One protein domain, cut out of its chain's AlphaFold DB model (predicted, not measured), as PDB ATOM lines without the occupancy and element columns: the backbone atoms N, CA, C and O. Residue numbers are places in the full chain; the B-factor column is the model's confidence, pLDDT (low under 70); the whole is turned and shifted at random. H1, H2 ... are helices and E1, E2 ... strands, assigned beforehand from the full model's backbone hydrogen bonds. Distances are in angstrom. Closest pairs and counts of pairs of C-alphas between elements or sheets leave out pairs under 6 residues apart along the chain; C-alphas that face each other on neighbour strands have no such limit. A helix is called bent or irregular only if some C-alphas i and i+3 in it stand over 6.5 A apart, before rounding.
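AT A GLANCE: This is residues 447 to 594 of the 641 residues of an uncharacterized protein of Bacteriovorax sp. BSW11_IV (UniProt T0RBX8). What is the main picture? Two long helices, H1 and H2, lie side by side as a hairpin, with a small sheet, E1 to E3, over part of H2. H4 and H6 pack on H1 towards its two ends, H3 and H5 are short, and residues 589 to 594 stick out as a tail. What is it made of? The printed part has 148 residues, with six named helices and three strands in the order H1 H2 E1 E2 E3 H3 H4 H5 H6, mostly helix; the sheet, order E1 - E2 - E3, is antiparallel. It is compact, with a radius of gyration of the C-alphas of 15.7 A and spans of 50 by 44 by 25 A.

HOW THE PARTS SIT: How do the first helices stand? The hub H1, residues 448 to 474, and H2, residues 483 to 502, touch as a helical hairpin at a shallow tilt of 10 degrees, opposite ways, the closest C-alphas being those of Pro 458 and Glu 500, 4.9 A apart. H1 is irregular, with C-alphas 468 and 471 7.5 A apart and a kink of 36 degrees near residue 468. How is the sheet built? E1, residues 507 to 510, E2, residues 517 to 521, and E3, residues 524 to 528, form a meander, each strand the antiparallel neighbour of the one before; N 509 and O 518, 2.9 A, and N 519 and O 526, 2.8 A, are within hydrogen-bond range. H2 is on one face, making two layers, helix and sheet, at a height of 9.0 A over the sheet; its closest C-alphas to E1 are Ser 498 and Val 508, 5.8 A. What follows? H3, residues 532 to 538, only just touches H4, residues 544 to 552, with 3 pairs of C-alphas within 8 A, the closest Phe 532 and Leu 551, 6.2 A. H4 touches H1 at residues 467 to 474 alone, a steep tilt of 57 degrees, closest C-alphas Leu 470 and Asn 544, 6.7 A. H6, residues 571 to 580, touches H1 at residues 448 to 456 alone, about perpendicular at 83 degrees, closest C-alphas Ala 452 and Ser 580, 4.4 A. What else? H5, residues 561 to 565, is close but not clearly touching H6, which only grazes the sheet with residues 571 to 573. Every O i to N i+4 pair is within hydrogen-bond range in H2, H3, H4, H5 and H6; in H1 20 of 23 are.

IN THESE COORDINATES: Where do the helices begin and end? H1 begins at C-alpha 448, (-17.235, 35.881, 47.575), and H6 ends at C-alpha 580, (-9.819, 35.836, 41.255). How long are the longer elements? From first to last C-alpha H1 measures 38.3 A, H2 27.6 A, H6 13.8 A and E2 13.0 A.

THE WHOLE: How large is it? The two C-alphas farthest apart, Ser 447 and Lys 479, are 50.2 A apart. Are there cuts or long links? The printed part has no cut, and no link is long. Where is confidence low? The mean pLDDT of the printed part is 76.7; residues 447 to 457, 468, 513 to 514 and 580 to 594 are under 70.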
ATOM      1  N   SER A 447     -18.208  38.559  51.528       50.81
ATOM      2  CA  SER A 447     -18.795  38.214  50.228       50.81
ATOM      3  C   SER A 447     -17.730  37.599  49.312       50.81
ATOM      4  O   SER A 447     -16.595  38.079  49.239       50.81
ATOM      5  N   SER A 448     -18.089  36.543  48.578       46.59
ATOM      6  CA  SER A 448     -17.235  35.881  47.575       46.59
ATOM      7  C   SER A 448     -16.660  36.867  46.546       46.59
ATOM      8  O   SER A 448     -15.521  36.719  46.111       46.59
ATOM      9  N   VAL A 449     -17.402  37.936  46.241       46.31
ATOM     10  CA  VAL A 449     -16.982  39.053  45.379       46.31
ATOM     11  C   VAL A 449     -15.855  39.884  46.008       46.31
ATOM     12  O   VAL A 449     -14.924  40.276  45.304       46.31
ATOM     13  N   LYS A 450     -15.886  40.144  47.324       52.06
ATOM     14  CA  LYS A 450     -14.796  40.848  48.028       52.06
ATOM     15  C   LYS A 450     -13.516  40.010  48.044       52.06
ATOM     16  O   LYS A 450     -12.442  40.549  47.796       52.06
ATOM     17  N   LEU A 451     -13.630  38.699  48.265       55.75
ATOM     18  CA  LEU A 451     -12.480  37.788  48.264       55.75
ATOM     19  C   LEU A 451     -11.894  37.597  46.850       55.75
ATOM     20  O   LEU A 451     -10.677  37.579  46.678       55.75
ATOM     21  N   ALA A 452     -12.752  37.541  45.826       56.50
ATOM     22  CA  ALA A 452     -12.344  37.541  44.421       56.50
ATOM     23  C   ALA A 452     -11.536  38.797  44.056       56.50
ATOM     24  O   ALA A 452     -10.476  38.702  43.435       56.50
ATOM     25  N   ARG A 453     -12.006  39.974  44.491       56.84
ATOM     26  CA  ARG A 453     -11.328  41.268  44.299       56.84
ATOM     27  C   ARG A 453     -10.004  41.361  45.055       56.84
ATOM     28  O   ARG A 453      -9.013  41.814  44.486       56.84
ATOM     29  N   LEU A 454      -9.977  40.871  46.296       64.88
ATOM     30  CA  LEU A 454      -8.779  40.823  47.133       64.88
ATOM     31  C   LEU A 454      -7.636  40.049  46.466       64.88
ATOM     32  O   LEU A 454      -6.487  40.458  46.561       64.88
ATOM     33  N   TYR A 455      -7.941  38.942  45.790       66.69
ATOM     34  CA  TYR A 455      -6.929  38.147  45.095       66.69
ATOM     35  C   TYR A 455      -6.617  38.667  43.688       66.69
ATOM     36  O   TYR A 455      -5.476  38.566  43.243       66.69
ATOM     37  N   ALA A 456      -7.593  39.254  42.991       63.69
ATOM     38  CA  ALA A 456      -7.413  39.727  41.622       63.69
ATOM     39  C   ALA A 456      -6.415  40.885  41.505       63.69
ATOM     40  O   ALA A 456      -5.516  40.805  40.669       63.69
ATOM     41  N   ALA A 457      -6.525  41.927  42.336       65.75
ATOM     42  CA  ALA A 457      -5.672  43.111  42.199       65.75
ATOM     43  C   ALA A 457      -4.170  42.816  42.428       65.75
ATOM     44  O   ALA A 457      -3.362  43.200  41.582       65.75
ATOM     45  N   PRO A 458      -3.759  42.084  43.480       74.50
ATOM     46  CA  PRO A 458      -2.358  41.710  43.683       74.50
ATOM     47  C   PRO A 458      -1.808  40.810  42.571       74.50
ATOM     48  O   PRO A 458      -0.707  41.048  42.084       74.50
ATOM     49  N   LEU A 459      -2.585  39.823  42.108       74.12
ATOM     50  CA  LEU A 459      -2.172  38.954  41.000       74.12
ATOM     51  C   LEU A 459      -2.046  39.717  39.671       74.12
ATOM     52  O   LEU A 459      -1.175  39.398  38.866       74.12
ATOM     53  N   GLN A 460      -2.895  40.720  39.437       71.81
ATOM     54  CA  GLN A 460      -2.807  41.583  38.259       71.81
ATOM     55  C   GLN A 460      -1.602  42.528  38.342       71.81
ATOM     56  O   GLN A 460      -0.891  42.695  37.361       71.81
ATOM     57  N   ASN A 461      -1.281  43.049  39.531       72.00
ATOM     58  CA  ASN A 461      -0.081  43.862  39.743       72.00
ATOM     59  C   ASN A 461       1.216  43.093  39.457       72.00
ATOM     60  O   ASN A 461       2.174  43.682  38.959       72.00
ATOM     61  N   ILE A 462       1.254  41.793  39.769       78.69
ATOM     62  CA  ILE A 462       2.396  40.925  39.452       78.69
ATOM     63  C   ILE A 462       2.540  40.764  37.928       78.69
ATOM     64  O   ILE A 462       3.645  40.913  37.406       78.69
ATOM     65  N   ASP A 463       1.438  40.533  37.204       78.94
ATOM     66  CA  ASP A 463       1.453  40.441  35.733       78.94
ATOM     67  C   ASP A 463       1.819  41.776  35.057       78.94
ATOM     68  O   ASP A 463       2.621  41.815  34.118       78.94
ATOM     69  N   ASP A 464       1.316  42.897  35.578       71.31
ATOM     70  CA  ASP A 464       1.663  44.240  35.106       71.31
ATOM     71  C   ASP A 464       3.147  44.543  35.342       71.31
ATOM     72  O   ASP A 464       3.812  45.125  34.484       71.31
ATOM     73  N   ALA A 465       3.702  44.148  36.492       75.69
ATOM     74  CA  ALA A 465       5.122  44.317  36.787       75.69
ATOM     75  C   ALA A 465       6.002  43.507  35.823       75.69
ATOM     76  O   ALA A 465       7.009  44.029  35.334       75.69
ATOM     77  N   LEU A 466       5.604  42.274  35.486       80.88
ATOM     78  CA  LEU A 466       6.281  41.477  34.461       80.88
ATOM     79  C   LEU A 466       6.194  42.150  33.086       80.88
ATOM     80  O   LEU A 466       7.216  42.325  32.422       80.88
ATOM     81  N   THR A 467       4.996  42.574  32.683       77.75
ATOM     82  CA  THR A 467       4.744  43.244  31.395       77.75
ATOM     83  C   THR A 467       5.587  44.516  31.273       77.75
ATOM     84  O   THR A 467       6.267  44.750  30.270       77.75
ATOM     85  N   ASN A 468       5.661  45.296  32.352       69.38
ATOM     86  CA  ASN A 468       6.519  46.469  32.443       69.38
ATOM     87  C   ASN A 468       8.006  46.128  32.373       69.38
ATOM     88  O   ASN A 468       8.778  46.982  31.970       69.38
ATOM     89  N   ASN A 469       8.449  44.915  32.694       77.00
ATOM     90  CA  ASN A 469       9.850  44.500  32.572       77.00
ATOM     91  C   ASN A 469      10.150  43.748  31.267       77.00
ATOM     92  O   ASN A 469      11.308  43.446  30.981       77.00
ATOM     93  N   LEU A 470       9.148  43.513  30.423       78.38
ATOM     94  CA  LEU A 470       9.252  42.553  29.333       78.38
ATOM     95  C   LEU A 470      10.218  42.959  28.215       78.38
ATOM     96  O   LEU A 470      11.002  42.138  27.746       78.38
ATOM     97  N   SER A 471      10.266  44.246  27.856       74.31
ATOM     98  CA  SER A 471      11.260  44.731  26.885       74.31
ATOM     99  C   SER A 471      12.699  44.629  27.404       74.31
ATOM    100  O   SER A 471      13.634  44.540  26.611       74.31
ATOM    101  N   SER A 472      12.893  44.611  28.725       76.56
ATOM    102  CA  SER A 472      14.197  44.366  29.340       76.56
ATOM    103  C   SER A 472      14.564  42.888  29.303       76.56
ATOM    104  O   SER A 472      15.698  42.571  28.958       76.56
ATOM    105  N   PHE A 473      13.607  41.994  29.567       80.81
ATOM    106  CA  PHE A 473      13.787  40.555  29.368       80.81
ATOM    107  C   PHE A 473      14.104  40.222  27.904       80.81
ATOM    108  O   PHE A 473      15.053  39.494  27.631       80.81
ATOM    109  N   LYS A 474      13.413  40.852  26.948       82.50
ATOM    110  CA  LYS A 474      13.683  40.694  25.511       82.50
ATOM    111  C   LYS A 474      15.105  41.104  25.108       82.50
ATOM    112  O   LYS A 474      15.681  40.528  24.193       82.50
ATOM    113  N   LYS A 475      15.707  42.093  25.780       79.38
ATOM    114  CA  LYS A 475      17.090  42.528  25.494       79.38
ATOM    115  C   LYS A 475      18.143  41.479  25.864       79.38
ATOM    116  O   LYS A 475      19.272  41.597  25.391       79.38
ATOM    117  N   ILE A 476      17.783  40.492  26.685       82.00
ATOM    118  CA  ILE A 476      18.677  39.444  27.186       82.00
ATOM    119  C   ILE A 476      18.262  38.038  26.725       82.00
ATOM    120  O   ILE A 476      18.591  37.065  27.393       82.00
ATOM    121  N   THR A 477      17.548  37.897  25.606       87.50
ATOM    122  CA  THR A 477      17.202  36.571  25.068       87.50
ATOM    123  C   THR A 477      18.323  35.957  24.226       87.50
ATOM    124  O   THR A 477      19.186  36.657  23.677       87.50
ATOM    125  N   GLY A 478      18.318  34.627  24.126       85.69
ATOM    126  CA  GLY A 478      19.202  33.862  23.252       85.69
ATOM    127  C   GLY A 478      20.681  34.154  23.502       85.69
ATOM    128  O   GLY A 478      21.168  34.190  24.635       85.69
ATOM    129  N   LYS A 479      21.405  34.448  22.419       77.94
ATOM    130  CA  LYS A 479      22.846  34.761  22.447       77.94
ATOM    131  C   LYS A 479      23.191  36.054  23.202       77.94
ATOM    132  O   LYS A 479      24.367  36.315  23.450       77.94
ATOM    133  N   LYS A 480      22.199  36.886  23.543       78.00
ATOM    134  CA  LYS A 480      22.376  38.160  24.264       78.00
ATOM    135  C   LYS A 480      22.162  38.026  25.773       78.00
ATOM    136  O   LYS A 480      22.191  39.041  26.473       78.00
ATOM    137  N   PHE A 481      21.959  36.808  26.272       83.12
ATOM    138  CA  PHE A 481      21.732  36.558  27.686       83.12
ATOM    139  C   PHE A 481      22.861  37.110  28.566       83.12
ATOM    140  O   PHE A 481      24.049  36.932  28.290       83.12
ATOM    141  N   HIS A 482      22.478  37.810  29.636       80.44
ATOM    142  CA  HIS A 482      23.404  38.442  30.568       80.44
ATOM    143  C   HIS A 482      22.952  38.215  32.011       80.44
ATOM    144  O   HIS A 482      22.004  38.859  32.469       80.44
ATOM    145  N   GLN A 483      23.686  37.367  32.740       83.06
ATOM    146  CA  GLN A 483      23.325  36.920  34.090       83.06
ATOM    147  C   GLN A 483      23.048  38.084  35.054       83.06
ATOM    148  O   GLN A 483      21.986  38.130  35.649       83.06
ATOM    149  N   GLY A 484      23.913  39.102  35.123       78.12
ATOM    150  CA  GLY A 484      23.687  40.218  36.058       78.12
ATOM    151  C   GLY A 484      22.436  41.065  35.766       78.12
ATOM    152  O   GLY A 484      21.832  41.606  36.687       78.12
ATOM    153  N   ILE A 485      22.011  41.158  34.495       77.00
ATOM    154  CA  ILE A 485      20.778  41.882  34.132       77.00
ATOM    155  C   ILE A 485      19.577  40.993  34.451       77.00
ATOM    156  O   ILE A 485      18.579  41.478  34.974       77.00
ATOM    157  N   TYR A 486      19.692  39.691  34.175       86.94
ATOM    158  CA  TYR A 486      18.709  38.702  34.592       86.94
ATOM    159  C   TYR A 486      18.487  38.740  36.109       86.94
ATOM    160  O   TYR A 486      17.345  38.858  36.541       86.94
ATOM    161  N   ASP A 487      19.553  38.752  36.910       85.75
ATOM    162  CA  ASP A 487      19.469  38.779  38.371       85.75
ATOM    163  C   ASP A 487      18.783  40.062  38.887       85.75
ATOM    164  O   ASP A 487      17.950  39.985  39.790       85.75
ATOM    165  N   ASP A 488      19.051  41.240  38.295       80.19
ATOM    166  CA  ASP A 488      18.345  42.491  38.647       80.19
ATOM    167  C   ASP A 488      16.854  42.431  38.282       80.19
ATOM    168  O   ASP A 488      15.995  42.821  39.078       80.19
ATOM    169  N   LEU A 489      16.526  41.912  37.094       83.69
ATOM    170  CA  LEU A 489      15.141  41.756  36.646       83.69
ATOM    171  C   LEU A 489      14.379  40.747  37.513       83.69
ATOM    172  O   LEU A 489      13.243  41.016  37.906       83.69
ATOM    173  N   MET A 490      15.017  39.633  37.870       89.06
ATOM    174  CA  MET A 490      14.448  38.626  38.759       89.06
ATOM    175  C   MET A 490      14.288  39.142  40.179       89.06
ATOM    176  O   MET A 490      13.248  38.911  40.786       89.06
ATOM    177  N   LYS A 491      15.247  39.914  40.697       88.00
ATOM    178  CA  LYS A 491      15.112  40.572  41.999       88.00
ATOM    179  C   LYS A 491      13.884  41.481  42.036       88.00
ATOM    180  O   LYS A 491      13.092  41.383  42.966       88.00
ATOM    181  N   ARG A 492      13.676  42.313  41.009       83.50
ATOM    182  CA  ARG A 492      12.485  43.180  40.903       83.50
ATOM    183  C   ARG A 492      11.194  42.377  40.800       83.50
ATOM    184  O   ARG A 492      10.197  42.754  41.412       83.50
ATOM    185  N   HIS A 493      11.212  41.288  40.032       88.88
ATOM    186  CA  HIS A 493      10.079  40.372  39.927       88.88
ATOM    187  C   HIS A 493       9.745  39.761  41.290       88.88
ATOM    188  O   HIS A 493       8.609  39.860  41.744       88.88
ATOM    189  N   PHE A 494      10.740  39.233  42.004       90.81
ATOM    190  CA  PHE A 494      10.569  38.678  43.343       90.81
ATOM    191  C   PHE A 494      10.131  39.715  44.375       90.81
ATOM    192  O   PHE A 494       9.269  39.416  45.196       90.81
ATOM    193  N   ASP A 495      10.664  40.933  44.331       86.75
ATOM    194  CA  ASP A 495      10.233  42.008  45.225       86.75
ATOM    195  C   ASP A 495       8.762  42.394  44.941       86.75
ATOM    196  O   ASP A 495       7.999  42.634  45.877       86.75
ATOM    197  N   SER A 496       8.327  42.369  43.672       87.06
ATOM    198  CA  SER A 496       6.923  42.577  43.285       87.06
ATOM    199  C   SER A 496       6.014  41.444  43.769       87.06
ATOM    200  O   SER A 496       5.000  41.705  44.412       87.06
ATOM    201  N   VAL A 497       6.389  40.186  43.513       86.69
ATOM    202  CA  VAL A 497       5.655  38.999  43.981       86.69
ATOM    203  C   VAL A 497       5.547  39.005  45.504       86.69
ATOM    204  O   VAL A 497       4.458  38.832  46.044       86.69
ATOM    205  N   SER A 498       6.651  39.274  46.202       89.44
ATOM    206  CA  SER A 498       6.693  39.341  47.662       89.44
ATOM    207  C   SER A 498       5.762  40.416  48.212       89.44
ATOM    208  O   SER A 498       4.910  40.130  49.056       89.44
ATOM    209  N   LYS A 499       5.860  41.642  47.683       88.38
ATOM    210  CA  LYS A 499       5.025  42.769  48.102       88.38
ATOM    211  C   LYS A 499       3.540  42.489  47.894       88.38
ATOM    212  O   LYS A 499       2.743  42.755  48.786       88.38
ATOM    213  N   GLU A 500       3.158  41.993  46.721       85.19
ATOM    214  CA  GLU A 500       1.748  41.831  46.366       85.19
ATOM    215  C   GLU A 500       1.122  40.597  47.038       85.19
ATOM    216  O   GLU A 500       0.016  40.697  47.566       85.19
ATOM    217  N   LEU A 501       1.831  39.466  47.133       83.00
ATOM    218  CA  LEU A 501       1.316  38.283  47.839       83.00
ATOM    219  C   LEU A 501       1.228  38.487  49.363       83.00
ATOM    220  O   LEU A 501       0.313  37.961  50.002       83.00
ATOM    221  N   SER A 502       2.102  39.310  49.950       85.62
ATOM    222  CA  SER A 502       2.017  39.651  51.380       85.62
ATOM    223  C   SER A 502       0.719  40.391  51.730       85.62
ATOM    224  O   SER A 502       0.149  40.155  52.794       85.62
ATOM    225  N   LYS A 503       0.180  41.217  50.816       80.19
ATOM    226  CA  LYS A 503      -1.095  41.944  51.018       80.19
ATOM    227  C   LYS A 503      -2.312  41.030  51.160       80.19
ATOM    228  O   LYS A 503      -3.352  41.464  51.640       80.19
ATOM    229  N   VAL A 504      -2.200  39.774  50.732       74.44
ATOM    230  CA  VAL A 504      -3.284  38.781  50.796       74.44
ATOM    231  C   VAL A 504      -3.015  37.695  51.834       74.44
ATOM    232  O   VAL A 504      -3.600  36.608  51.769       74.44
ATOM    233  N   GLY A 505      -2.123  37.978  52.787       78.69
ATOM    234  CA  GLY A 505      -1.818  37.098  53.912       78.69
ATOM    235  C   GLY A 505      -0.981  35.873  53.545       78.69
ATOM    236  O   GLY A 505      -1.037  34.874  54.257       78.69
ATOM    237  N   VAL A 506      -0.241  35.902  52.430       85.31
ATOM    238  CA  VAL A 506       0.791  34.892  52.146       85.31
ATOM    239  C   VAL A 506       2.076  35.336  52.836       85.31
ATOM    240  O   VAL A 506       2.575  36.427  52.572       85.31
ATOM    241  N   LYS A 507       2.639  34.493  53.703       90.94
ATOM    242  CA  LYS A 507       3.967  34.729  54.269       90.94
ATOM    243  C   LYS A 507       5.010  34.463  53.186       90.94
ATOM    244  O   LYS A 507       5.021  33.375  52.610       90.94
ATOM    245  N   VAL A 508       5.870  35.443  52.918       89.88
ATOM    246  CA  VAL A 508       6.910  35.346  51.888       89.88
ATOM    247  C   VAL A 508       8.291  35.435  52.524       89.88
ATOM    248  O   VAL A 508       8.605  36.406  53.206       89.88
ATOM    249  N   GLU A 509       9.130  34.436  52.272       90.75
ATOM    250  CA  GLU A 509      10.529  34.387  52.708       90.75
ATOM    251  C   GLU A 509      11.437  34.220  51.482       90.75
ATOM    252  O   GLU A 509      11.087  33.514  50.537       90.75
ATOM    253  N   LYS A 510      12.605  34.871  51.457       87.12
ATOM    254  CA  LYS A 510      13.573  34.673  50.364       87.12
ATOM    255  C   LYS A 510      14.281  33.331  50.553       87.12
ATOM    256  O   LYS A 510      14.732  33.027  51.654       87.12
ATOM    257  N   LEU A 511      14.373  32.538  49.488       87.19
ATOM    258  CA  LEU A 511      15.176  31.314  49.495       87.19
ATOM    259  C   LEU A 511      16.681  31.656  49.473       87.19
ATOM    260  O   LEU A 511      17.045  32.756  49.038       87.19
ATOM    261  N   PRO A 512      17.557  30.727  49.907       78.88
ATOM    262  CA  PRO A 512      19.007  30.884  49.796       78.88
ATOM    263  C   PRO A 512      19.437  31.299  48.379       78.88
ATOM    264  O   PRO A 512      18.797  30.938  47.388       78.88
ATOM    265  N   ASP A 513      20.499  32.100  48.291       68.31
ATOM    266  CA  ASP A 513      21.046  32.667  47.048       68.31
ATOM    267  C   ASP A 513      20.091  33.570  46.241       68.31
ATOM    268  O   ASP A 513      20.357  33.858  45.076       68.31
ATOM    269  N   ASN A 514      18.975  34.034  46.823       65.38
ATOM    270  CA  ASN A 514      17.945  34.831  46.135       65.38
ATOM    271  C   ASN A 514      17.364  34.161  44.870       65.38
ATOM    272  O   ASN A 514      16.808  34.843  44.009       65.38
ATOM    273  N   LYS A 515      17.453  32.830  44.750       78.06
ATOM    274  CA  LYS A 515      16.990  32.089  43.560       78.06
ATOM    275  C   LYS A 515      15.481  31.824  43.532       78.06
ATOM    276  O   LYS A 515      14.974  31.245  42.574       78.06
ATOM    277  N   GLY A 516      14.750  32.247  44.560       89.00
ATOM    278  CA  GLY A 516      13.300  32.115  44.616       89.00
ATOM    279  C   GLY A 516      12.694  32.612  45.921       89.00
ATOM    280  O   GLY A 516      13.370  33.206  46.766       89.00
ATOM    281  N   LEU A 517      11.402  32.347  46.082       91.06
ATOM    282  CA  LEU A 517      10.613  32.729  47.248       91.06
ATOM    283  C   LEU A 517       9.957  31.497  47.864       91.06
ATOM    284  O   LEU A 517       9.414  30.660  47.154       91.06
ATOM    285  N   LYS A 518       9.944  31.408  49.187       92.81
ATOM    286  CA  LYS A 518       9.110  30.468  49.928       92.81
ATOM    287  C   LYS A 518       7.803  31.166  50.289       92.81
ATOM    288  O   LYS A 518       7.802  32.169  51.000       92.81
ATOM    289  N   LEU A 519       6.701  30.642  49.772       92.94
ATOM    290  CA  LEU A 519       5.343  31.137  49.962       92.94
ATOM    291  C   LEU A 519       4.616  30.216  50.940       92.94
ATOM    292  O   LEU A 519       4.563  29.009  50.710       92.94
ATOM    293  N   SER A 520       4.061  30.770  52.017       89.44
ATOM    294  CA  SER A 520       3.384  29.978  53.051       89.44
ATOM    295  C   SER A 520       2.020  30.569  53.392       89.44
ATOM    296  O   SER A 520       1.922  31.758  53.705       89.44
ATOM    297  N   LYS A 521       0.956  29.761  53.341       88.31
ATOM    298  CA  LYS A 521      -0.405  30.187  53.702       88.31
ATOM    299  C   LYS A 521      -1.250  28.980  54.106       88.31
ATOM    300  O   LYS A 521      -1.250  27.973  53.413       88.31
ATOM    301  N   GLY A 522      -1.973  29.086  55.225       82.38
ATOM    302  CA  GLY A 522      -2.888  28.029  55.681       82.38
ATOM    303  C   GLY A 522      -2.213  26.682  55.977       82.38
ATOM    304  O   GLY A 522      -2.811  25.645  55.726       82.38
ATOM    305  N   GLY A 523      -0.962  26.687  56.454       82.81
ATOM    306  CA  GLY A 523      -0.185  25.469  56.734       82.81
ATOM    307  C   GLY A 523       0.518  24.855  55.515       82.81
ATOM    308  O   GLY A 523       1.410  24.029  55.686       82.81
ATOM    309  N   GLU A 524       0.194  25.293  54.297       89.06
ATOM    310  CA  GLU A 524       0.894  24.882  53.078       89.06
ATOM    311  C   GLU A 524       2.145  25.740  52.846       89.06
ATOM    312  O   GLU A 524       2.121  26.958  53.044       89.06
ATOM    313  N   ASN A 525       3.225  25.108  52.376       89.69
ATOM    314  CA  ASN A 525       4.472  25.763  51.981       89.69
ATOM    315  C   ASN A 525       4.779  25.453  50.513       89.69
ATOM    316  O   ASN A 525       4.655  24.309  50.079       89.69
ATOM    317  N   TYR A 526       5.236  26.453  49.766       91.44
ATOM    318  CA  TYR A 526       5.589  26.314  48.359       91.44
ATOM    319  C   TYR A 526       6.845  27.110  48.017       91.44
ATOM    320  O   TYR A 526       6.923  28.310  48.269       91.44
ATOM    321  N   ASN A 527       7.820  26.443  47.403       91.25
ATOM    322  CA  ASN A 527       9.032  27.083  46.906       91.25
ATOM    323  C   ASN A 527       8.801  27.546  45.464       91.25
ATOM    324  O   ASN A 527       8.799  26.752  44.527       91.25
ATOM    325  N   TYR A 528       8.601  28.847  45.298       89.94
ATOM    326  CA  TYR A 528       8.455  29.511  44.016       89.94
ATOM    327  C   TYR A 528       9.828  29.818  43.403       89.94
ATOM    328  O   TYR A 528      10.533  30.734  43.836       89.94
ATOM    329  N   THR A 529      10.187  29.055  42.372       89.50
ATOM    330  CA  THR A 529      11.417  29.208  41.579       89.50
ATOM    331  C   THR A 529      11.064  29.227  40.083       89.50
ATOM    332  O   THR A 529      10.977  28.163  39.459       89.50
ATOM    333  N   PRO A 530      10.798  30.404  39.491       86.69
ATOM    334  CA  PRO A 530      10.426  30.511  38.083       86.69
ATOM    335  C   PRO A 530      11.612  30.180  37.166       86.69
ATOM    336  O   PRO A 530      12.724  30.670  37.357       86.69
ATOM    337  N   LYS A 531      11.368  29.380  36.120       86.62
ATOM    338  CA  LYS A 531      12.384  28.962  35.132       86.62
ATOM    339  C   LYS A 531      12.591  29.998  34.020       86.62
ATOM    340  O   LYS A 531      12.562  29.664  32.838       86.62
ATOM    341  N   PHE A 532      12.715  31.276  34.376       88.62
ATOM    342  CA  PHE A 532      12.867  32.339  33.375       88.62
ATOM    343  C   PHE A 532      14.224  32.260  32.671       88.62
ATOM    344  O   PHE A 532      14.279  32.502  31.473       88.62
ATOM    345  N   ASP A 533      15.284  31.871  33.381       88.00
ATOM    346  CA  ASP A 533      16.637  31.715  32.829       88.00
ATOM    347  C   ASP A 533      16.661  30.801  31.590       88.00
ATOM    348  O   ASP A 533      16.982  31.242  30.484       88.00
ATOM    349  N   ASP A 534      16.214  29.551  31.753       86.50
ATOM    350  CA  ASP A 534      16.164  28.555  30.675       86.50
ATOM    351  C   ASP A 534      15.308  29.037  29.496       86.50
ATOM    352  O   ASP A 534      15.691  28.907  28.333       86.50
ATOM    353  N   LYS A 535      14.160  29.657  29.794       87.62
ATOM    354  CA  LYS A 535      13.240  30.182  28.778       87.62
ATOM    355  C   LYS A 535      13.865  31.324  27.984       87.62
ATOM    356  O   LYS A 535      13.767  31.336  26.764       87.62
ATOM    357  N   LEU A 536      14.538  32.262  28.646       88.12
ATOM    358  CA  LEU A 536      15.167  33.411  27.990       88.12
ATOM    359  C   LEU A 536      16.353  32.989  27.125       88.12
ATOM    360  O   LEU A 536      16.516  33.523  26.028       88.12
ATOM    361  N   LYS A 537      17.139  32.005  27.571       86.19
ATOM    362  CA  LYS A 537      18.245  31.430  26.790       86.19
ATOM    363  C   LYS A 537      17.778  30.765  25.492       86.19
ATOM    364  O   LYS A 537      18.534  30.751  24.526       86.19
ATOM    365  N   LEU A 538      16.542  30.264  25.448       83.75
ATOM    366  CA  LEU A 538      15.957  29.587  24.283       83.75
ATOM    367  C   LEU A 538      15.058  30.497  23.417       83.75
ATOM    368  O   LEU A 538      14.736  30.142  22.288       83.75
ATOM    369  N   ALA A 539      14.673  31.678  23.911       81.12
ATOM    370  CA  ALA A 539      13.678  32.573  23.309       81.12
ATOM    371  C   ALA A 539      14.247  33.610  22.314       81.12
ATOM    372  O   ALA A 539      13.919  34.800  22.393       81.12
ATOM    373  N   ASP A 540      15.129  33.202  21.400       78.31
ATOM    374  CA  ASP A 540      15.691  34.140  20.416       78.31
ATOM    375  C   ASP A 540      14.632  34.568  19.377       78.31
ATOM    376  O   ASP A 540      13.820  33.764  18.927       78.31
ATOM    377  N   GLY A 541      14.619  35.851  19.011       72.62
ATOM    378  CA  GLY A 541      13.729  36.391  17.972       72.62
ATOM    379  C   GLY A 541      12.239  36.570  18.320       72.62
ATOM    380  O   GLY A 541      11.506  37.081  17.476       72.62
ATOM    381  N   LEU A 542      11.774  36.230  19.528       77.75
ATOM    382  CA  LEU A 542      10.352  36.371  19.886       77.75
ATOM    383  C   LEU A 542       9.886  37.841  19.986       77.75
ATOM    384  O   LEU A 542      10.604  38.742  20.447       77.75
ATOM    385  N   ASP A 543       8.639  38.097  19.582       77.38
ATOM    386  CA  ASP A 543       7.929  39.334  19.914       77.38
ATOM    387  C   ASP A 543       7.591  39.406  21.423       77.38
ATOM    388  O   ASP A 543       7.844  38.471  22.185       77.38
ATOM    389  N   ASN A 544       7.092  40.557  21.881       72.38
ATOM    390  CA  ASN A 544       6.825  40.778  23.303       72.38
ATOM    391  C   ASN A 544       5.682  39.894  23.838       72.38
ATOM    392  O   ASN A 544       5.764  39.418  24.969       72.38
ATOM    393  N   ASP A 545       4.645  39.643  23.049       76.00
ATOM    394  CA  ASP A 545       3.485  38.869  23.494       76.00
ATOM    395  C   ASP A 545       3.821  37.376  23.530       76.00
ATOM    396  O   ASP A 545       3.549  36.691  24.519       76.00
ATOM    397  N   SER A 546       4.536  36.889  22.516       83.94
ATOM    398  CA  SER A 546       5.093  35.537  22.459       83.94
ATOM    399  C   SER A 546       6.063  35.275  23.615       83.94
ATOM    400  O   SER A 546       5.985  34.236  24.277       83.94
ATOM    401  N   LEU A 547       6.941  36.237  23.922       85.25
ATOM    402  CA  LEU A 547       7.842  36.143  25.071       85.25
ATOM    403  C   LEU A 547       7.068  36.154  26.398       85.25
ATOM    404  O   LEU A 547       7.393  35.374  27.292       85.25
ATOM    405  N   LYS A 548       6.029  36.990  26.532       85.94
ATOM    406  CA  LYS A 548       5.166  37.012  27.725       85.94
ATOM    407  C   LYS A 548       4.519  35.656  27.952       85.94
ATOM    408  O   LYS A 548       4.632  35.108  29.047       85.94
ATOM    409  N   ASN A 549       3.898  35.103  26.916       85.81
ATOM    410  CA  ASN A 549       3.230  33.811  26.982       85.81
ATOM    411  C   ASN A 549       4.203  32.705  27.394       85.81
ATOM    412  O   ASN A 549       3.888  31.927  28.294       85.81
ATOM    413  N   LEU A 550       5.415  32.691  26.828       87.56
ATOM    414  CA  LEU A 550       6.453  31.736  27.207       87.56
ATOM    415  C   LEU A 550       6.809  31.834  28.698       87.56
ATOM    416  O   LEU A 550       6.887  30.809  29.378       87.56
ATOM    417  N   LEU A 551       7.011  33.046  29.225       88.06
ATOM    418  CA  LEU A 551       7.355  33.260  30.635       88.06
ATOM    419  C   LEU A 551       6.196  32.874  31.572       88.06
ATOM    420  O   LEU A 551       6.429  32.197  32.572       88.06
ATOM    421  N   VAL A 552       4.957  33.218  31.212       87.75
ATOM    422  CA  VAL A 552       3.748  32.989  32.024       87.75
ATOM    423  C   VAL A 552       3.313  31.521  32.052       87.75
ATOM    424  O   VAL A 552       2.836  31.060  33.085       87.75
ATOM    425  N   MET A 553       3.476  30.773  30.954       82.56
ATOM    426  CA  MET A 553       2.863  29.446  30.750       82.56
ATOM    427  C   MET A 553       3.080  28.448  31.903       82.56
ATOM    428  O   MET A 553       2.161  27.705  32.252       82.56
ATOM    429  N   ASP A 554       4.258  28.483  32.535       81.44
ATOM    430  CA  ASP A 554       4.635  27.581  33.636       81.44
ATOM    431  C   ASP A 554       4.883  28.321  34.957       81.44
ATOM    432  O   ASP A 554       5.578  27.817  35.838       81.44
ATOM    433  N   ASP A 555       4.329  29.523  35.110       87.25
ATOM    434  CA  ASP A 555       4.467  30.309  36.329       87.25
ATOM    435  C   ASP A 555       3.178  30.278  37.162       87.25
ATOM    436  O   ASP A 555       2.136  30.817  36.779       87.25
ATOM    437  N   ALA A 556       3.260  29.648  38.337       84.38
ATOM    438  CA  ALA A 556       2.126  29.482  39.243       84.38
ATOM    439  C   ALA A 556       1.607  30.806  39.826       84.38
ATOM    440  O   ALA A 556       0.445  30.862  40.204       84.38
ATOM    441  N   THR A 557       2.435  31.854  39.908       85.25
ATOM    442  CA  THR A 557       2.046  33.168  40.457       85.25
ATOM    443  C   THR A 557       1.423  34.083  39.405       85.25
ATOM    444  O   THR A 557       0.586  34.925  39.724       85.25
ATOM    445  N   LEU A 558       1.784  33.899  38.134       84.62
ATOM    446  CA  LEU A 558       1.184  34.620  37.006       84.62
ATOM    447  C   LEU A 558      -0.098  33.935  36.509       84.62
ATOM    448  O   LEU A 558      -0.979  34.570  35.926       84.62
ATOM    449  N   GLY A 559      -0.281  32.663  36.855       78.50
ATOM    450  CA  GLY A 559      -1.469  31.882  36.536       78.50
ATOM    451  C   GLY A 559      -1.320  31.054  35.267       78.50
ATOM    452  O   GLY A 559      -2.304  30.831  34.562       78.50
ATOM    453  N   GLY A 560      -0.098  30.604  34.981       81.94
ATOM    454  CA  GLY A 560       0.180  29.630  33.939       81.94
ATOM    455  C   GLY A 560      -0.629  28.357  34.156       81.94
ATOM    456  O   GLY A 560      -0.568  27.745  35.224       81.94
ATOM    457  N   ILE A 561      -1.397  27.961  33.140       77.88
ATOM    458  CA  ILE A 561      -2.333  26.830  33.214       77.88
ATOM    459  C   ILE A 561      -1.591  25.538  33.586       77.88
ATOM    460  O   ILE A 561      -2.060  24.785  34.439       77.88
ATOM    461  N   ASN A 562      -0.397  25.322  33.026       81.81
ATOM    462  CA  ASN A 562       0.424  24.144  33.318       81.81
ATOM    463  C   ASN A 562       0.864  24.109  34.785       81.81
ATOM    464  O   ASN A 562       0.801  23.071  35.443       81.81
ATOM    465  N   ALA A 563       1.284  25.258  35.314       82.75
ATOM    466  CA  ALA A 563       1.730  25.362  36.694       82.75
ATOM    467  C   ALA A 563       0.568  25.209  37.679       82.75
ATOM    468  O   ALA A 563       0.696  24.485  38.661       82.75
ATOM    469  N   LEU A 564      -0.581  25.830  37.404       83.44
ATOM    470  CA  LEU A 564      -1.761  25.731  38.263       83.44
ATOM    471  C   LEU A 564      -2.399  24.342  38.252       83.44
ATOM    472  O   LEU A 564      -2.908  23.920  39.285       83.44
ATOM    473  N   ASN A 565      -2.337  23.608  37.142       82.38
ATOM    474  CA  ASN A 565      -2.850  22.238  37.072       82.38
ATOM    475  C   ASN A 565      -1.859  21.196  37.617       82.38
ATOM    476  O   ASN A 565      -2.226  20.040  37.826       82.38
ATOM    477  N   SER A 566      -0.611  21.588  37.891       83.38
ATOM    478  CA  SER A 566       0.389  20.694  38.468       83.38
ATOM    479  C   SER A 566       0.004  20.236  39.879       83.38
ATOM    480  O   SER A 566      -0.484  21.008  40.716       83.38
ATOM    481  N   LYS A 567       0.300  18.966  40.188       80.12
ATOM    482  CA  LYS A 567       0.186  18.414  41.549       80.12
ATOM    483  C   LYS A 567       1.086  19.145  42.552       80.12
ATOM    484  O   LYS A 567       0.751  19.187  43.726       80.12
ATOM    485  N   ALA A 568       2.182  19.747  42.087       79.81
ATOM    486  CA  ALA A 568       3.133  20.480  42.923       79.81
ATOM    487  C   ALA A 568       2.684  21.911  43.277       79.81
ATOM    488  O   ALA A 568       3.324  22.563  44.100       79.81
ATOM    489  N   SER A 569       1.621  22.425  42.648       84.00
ATOM    490  CA  SER A 569       1.092  23.754  42.966       84.00
ATOM    491  C   SER A 569       0.225  23.703  44.231       84.00
ATOM    492  O   SER A 569      -0.642  22.825  44.326       84.00
ATOM    493  N   PRO A 570       0.436  24.616  45.198       88.25
ATOM    494  CA  PRO A 570      -0.280  24.614  46.466       88.25
ATOM    495  C   PRO A 570      -1.745  25.015  46.265       88.25
ATOM    496  O   PRO A 570      -2.079  25.817  45.382       88.25
ATOM    497  N   ASN A 571      -2.633  24.488  47.107       87.69
ATOM    498  CA  ASN A 571      -4.065  24.733  46.981       87.69
ATOM    499  C   ASN A 571      -4.397  26.204  47.203       87.69
ATOM    500  O   ASN A 571      -5.286  26.717  46.531       87.69
ATOM    501  N   PHE A 572      -3.659  26.919  48.061       87.25
ATOM    502  CA  PHE A 572      -3.907  28.350  48.249       87.25
ATOM    503  C   PHE A 572      -3.667  29.173  46.970       87.25
ATOM    504  O   PHE A 572      -4.417  30.115  46.723       87.25
ATOM    505  N   LEU A 573      -2.678  28.830  46.127       85.62
ATOM    506  CA  LEU A 573      -2.474  29.517  44.840       85.62
ATOM    507  C   LEU A 573      -3.573  29.144  43.845       85.62
ATOM    508  O   LEU A 573      -4.133  30.026  43.194       85.62
ATOM    509  N   LYS A 574      -3.936  27.858  43.762       88.00
ATOM    510  CA  LYS A 574      -5.054  27.398  42.921       88.00
ATOM    511  C   LYS A 574      -6.356  28.104  43.297       88.00
ATOM    512  O   LYS A 574      -7.056  28.611  42.422       88.00
ATOM    513  N   ASP A 575      -6.645  28.196  44.590       83.69
ATOM    514  CA  ASP A 575      -7.812  28.879  45.142       83.69
ATOM    515  C   ASP A 575      -7.786  30.383  44.842       83.69
ATOM    516  O   ASP A 575      -8.774  30.938  44.364       83.69
ATOM    517  N   MET A 576      -6.635  31.042  45.019       81.25
ATOM    518  CA  MET A 576      -6.464  32.453  44.667       81.25
ATOM    519  C   MET A 576      -6.727  32.722  43.182       81.25
ATOM    520  O   MET A 576      -7.459  33.656  42.850       81.25
ATOM    521  N   HIS A 577      -6.183  31.910  42.273       81.50
ATOM    522  CA  HIS A 577      -6.410  32.065  40.833       81.50
ATOM    523  C   HIS A 577      -7.848  31.732  40.423       81.50
ATOM    524  O   HIS A 577      -8.429  32.432  39.595       81.50
ATOM    525  N   THR A 578      -8.452  30.716  41.038       79.75
ATOM    526  CA  THR A 578      -9.833  30.301  40.755       79.75
ATOM    527  C   THR A 578     -10.825  31.361  41.226       79.75
ATOM    528  O   THR A 578     -11.672  31.804  40.451       79.75
ATOM    529  N   LYS A 579     -10.674  31.849  42.463       71.75
ATOM    530  CA  LYS A 579     -11.537  32.887  43.042       71.75
ATOM    531  C   LYS A 579     -11.303  34.264  42.428       71.75
ATOM    532  O   LYS A 579     -12.241  35.046  42.363       71.75
ATOM    533  N   SER A 580     -10.095  34.568  41.948       68.38
ATOM    534  CA  SER A 580      -9.819  35.836  41.255       68.38
ATOM    535  C   SER A 580     -10.280  35.860  39.801       68.38
ATOM    536  O   SER A 580     -10.511  36.946  39.284       68.38
ATOM    537  N   LYS A 581     -10.453  34.710  39.132       65.19
ATOM    538  CA  LYS A 581     -10.871  34.617  37.720       65.19
ATOM    539  C   LYS A 581     -12.076  35.503  37.341       65.19
ATOM    540  O   LYS A 581     -11.953  36.202  36.342       65.19
ATOM    541  N   PRO A 582     -13.189  35.552  38.105       52.19
ATOM    542  CA  PRO A 582     -14.323  36.430  37.786       52.19
ATOM    543  C   PRO A 582     -14.052  37.931  37.997       52.19
ATOM    544  O   PRO A 582     -14.828  38.751  37.519       52.19
ATOM    545  N   ALA A 583     -12.984  38.304  38.716       48.72
ATOM    546  CA  ALA A 583     -12.615  39.699  38.985       48.72
ATOM    547  C   ALA A 583     -11.331  40.165  38.272       48.72
ATOM    548  O   ALA A 583     -11.079  41.367  38.167       48.72
ATOM    549  N   ARG A 584     -10.521  39.234  37.757       48.00
ATOM    550  CA  ARG A 584      -9.401  39.519  36.859       48.00
ATOM    551  C   ARG A 584      -9.963  40.178  35.599       48.00
ATOM    552  O   ARG A 584     -10.941  39.699  35.038       48.00
ATOM    553  N   ASN A 585      -9.365  41.294  35.188       39.22
ATOM    554  CA  ASN A 585      -9.838  42.179  34.115       39.22
ATOM    555  C   ASN A 585     -11.052  43.074  34.435       39.22
ATOM    556  O   ASN A 585     -11.341  43.935  33.618       39.22
ATOM    557  N   LEU A 586     -11.694  43.003  35.613       36.88
ATOM    558  CA  LEU A 586     -12.596  44.093  36.060       36.88
ATOM    559  C   LEU A 586     -11.817  45.369  36.434       36.88
ATOM    560  O   LEU A 586     -12.390  46.449  36.519       36.88
ATOM    561  N   TYR A 587     -10.505  45.239  36.661       36.00
ATOM    562  CA  TYR A 587      -9.563  46.350  36.848       36.00
ATOM    563  C   TYR A 587      -8.917  46.809  35.538       36.00
ATOM    564  O   TYR A 587      -8.300  47.874  35.500       36.00
ATOM    565  N   ALA A 588      -9.051  46.019  34.471       31.31
ATOM    566  CA  ALA A 588      -8.805  46.515  33.133       31.31
ATOM    567  C   ALA A 588     -10.067  47.285  32.742       31.31
ATOM    568  O   ALA A 588     -11.072  46.690  32.361       31.31
ATOM    569  N   ILE A 589     -10.035  48.608  32.891       31.59
ATOM    570  CA  ILE A 589     -11.065  49.454  32.294       31.59
ATOM    571  C   ILE A 589     -10.960  49.221  30.780       31.59
ATOM    572  O   ILE A 589     -10.058  49.738  30.125       31.59
ATOM    573  N   LYS A 590     -11.852  48.390  30.225       30.50
ATOM    574  CA  LYS A 590     -12.336  48.634  28.865       30.50
ATOM    575  C   LYS A 590     -13.027  49.987  28.919       30.50
ATOM    576  O   LYS A 590     -13.738  50.224  29.893       30.50
ATOM    577  N   ALA A 591     -12.782  50.828  27.917       31.75
ATOM    578  CA  ALA A 591     -13.348  52.167  27.834       31.75
ATOM    579  C   ALA A 591     -14.819  52.162  28.297       31.75
ATOM    580  O   ALA A 591     -15.658  51.477  27.714       31.75
ATOM    581  N   ASP A 592     -15.085  52.823  29.421       28.73
ATOM    582  CA  ASP A 592     -16.395  52.869  30.082       28.73
ATOM    583  C   ASP A 592     -17.164  54.095  29.558       28.73
ATOM    584  O   ASP A 592     -16.560  55.071  29.125       28.73
ATOM    585  N   SER A 593     -18.495  54.082  29.620       26.36
ATOM    586  CA  SER A 593     -19.377  55.253  29.466       26.36
ATOM    587  C   SER A 593     -18.894  56.568  30.116       26.36
ATOM    588  O   SER A 593     -19.232  57.636  29.619       26.36
ATOM    589  N   LEU A 594     -18.067  56.530  31.169       29.00
ATOM    590  CA  LEU A 594     -17.395  57.700  31.755       29.00
ATOM    591  C   LEU A 594     -16.250  58.255  30.894       29.00
ATOM    592  O   LEU A 594     -15.997  59.457  30.913       29.00
TER     593      LEU A 594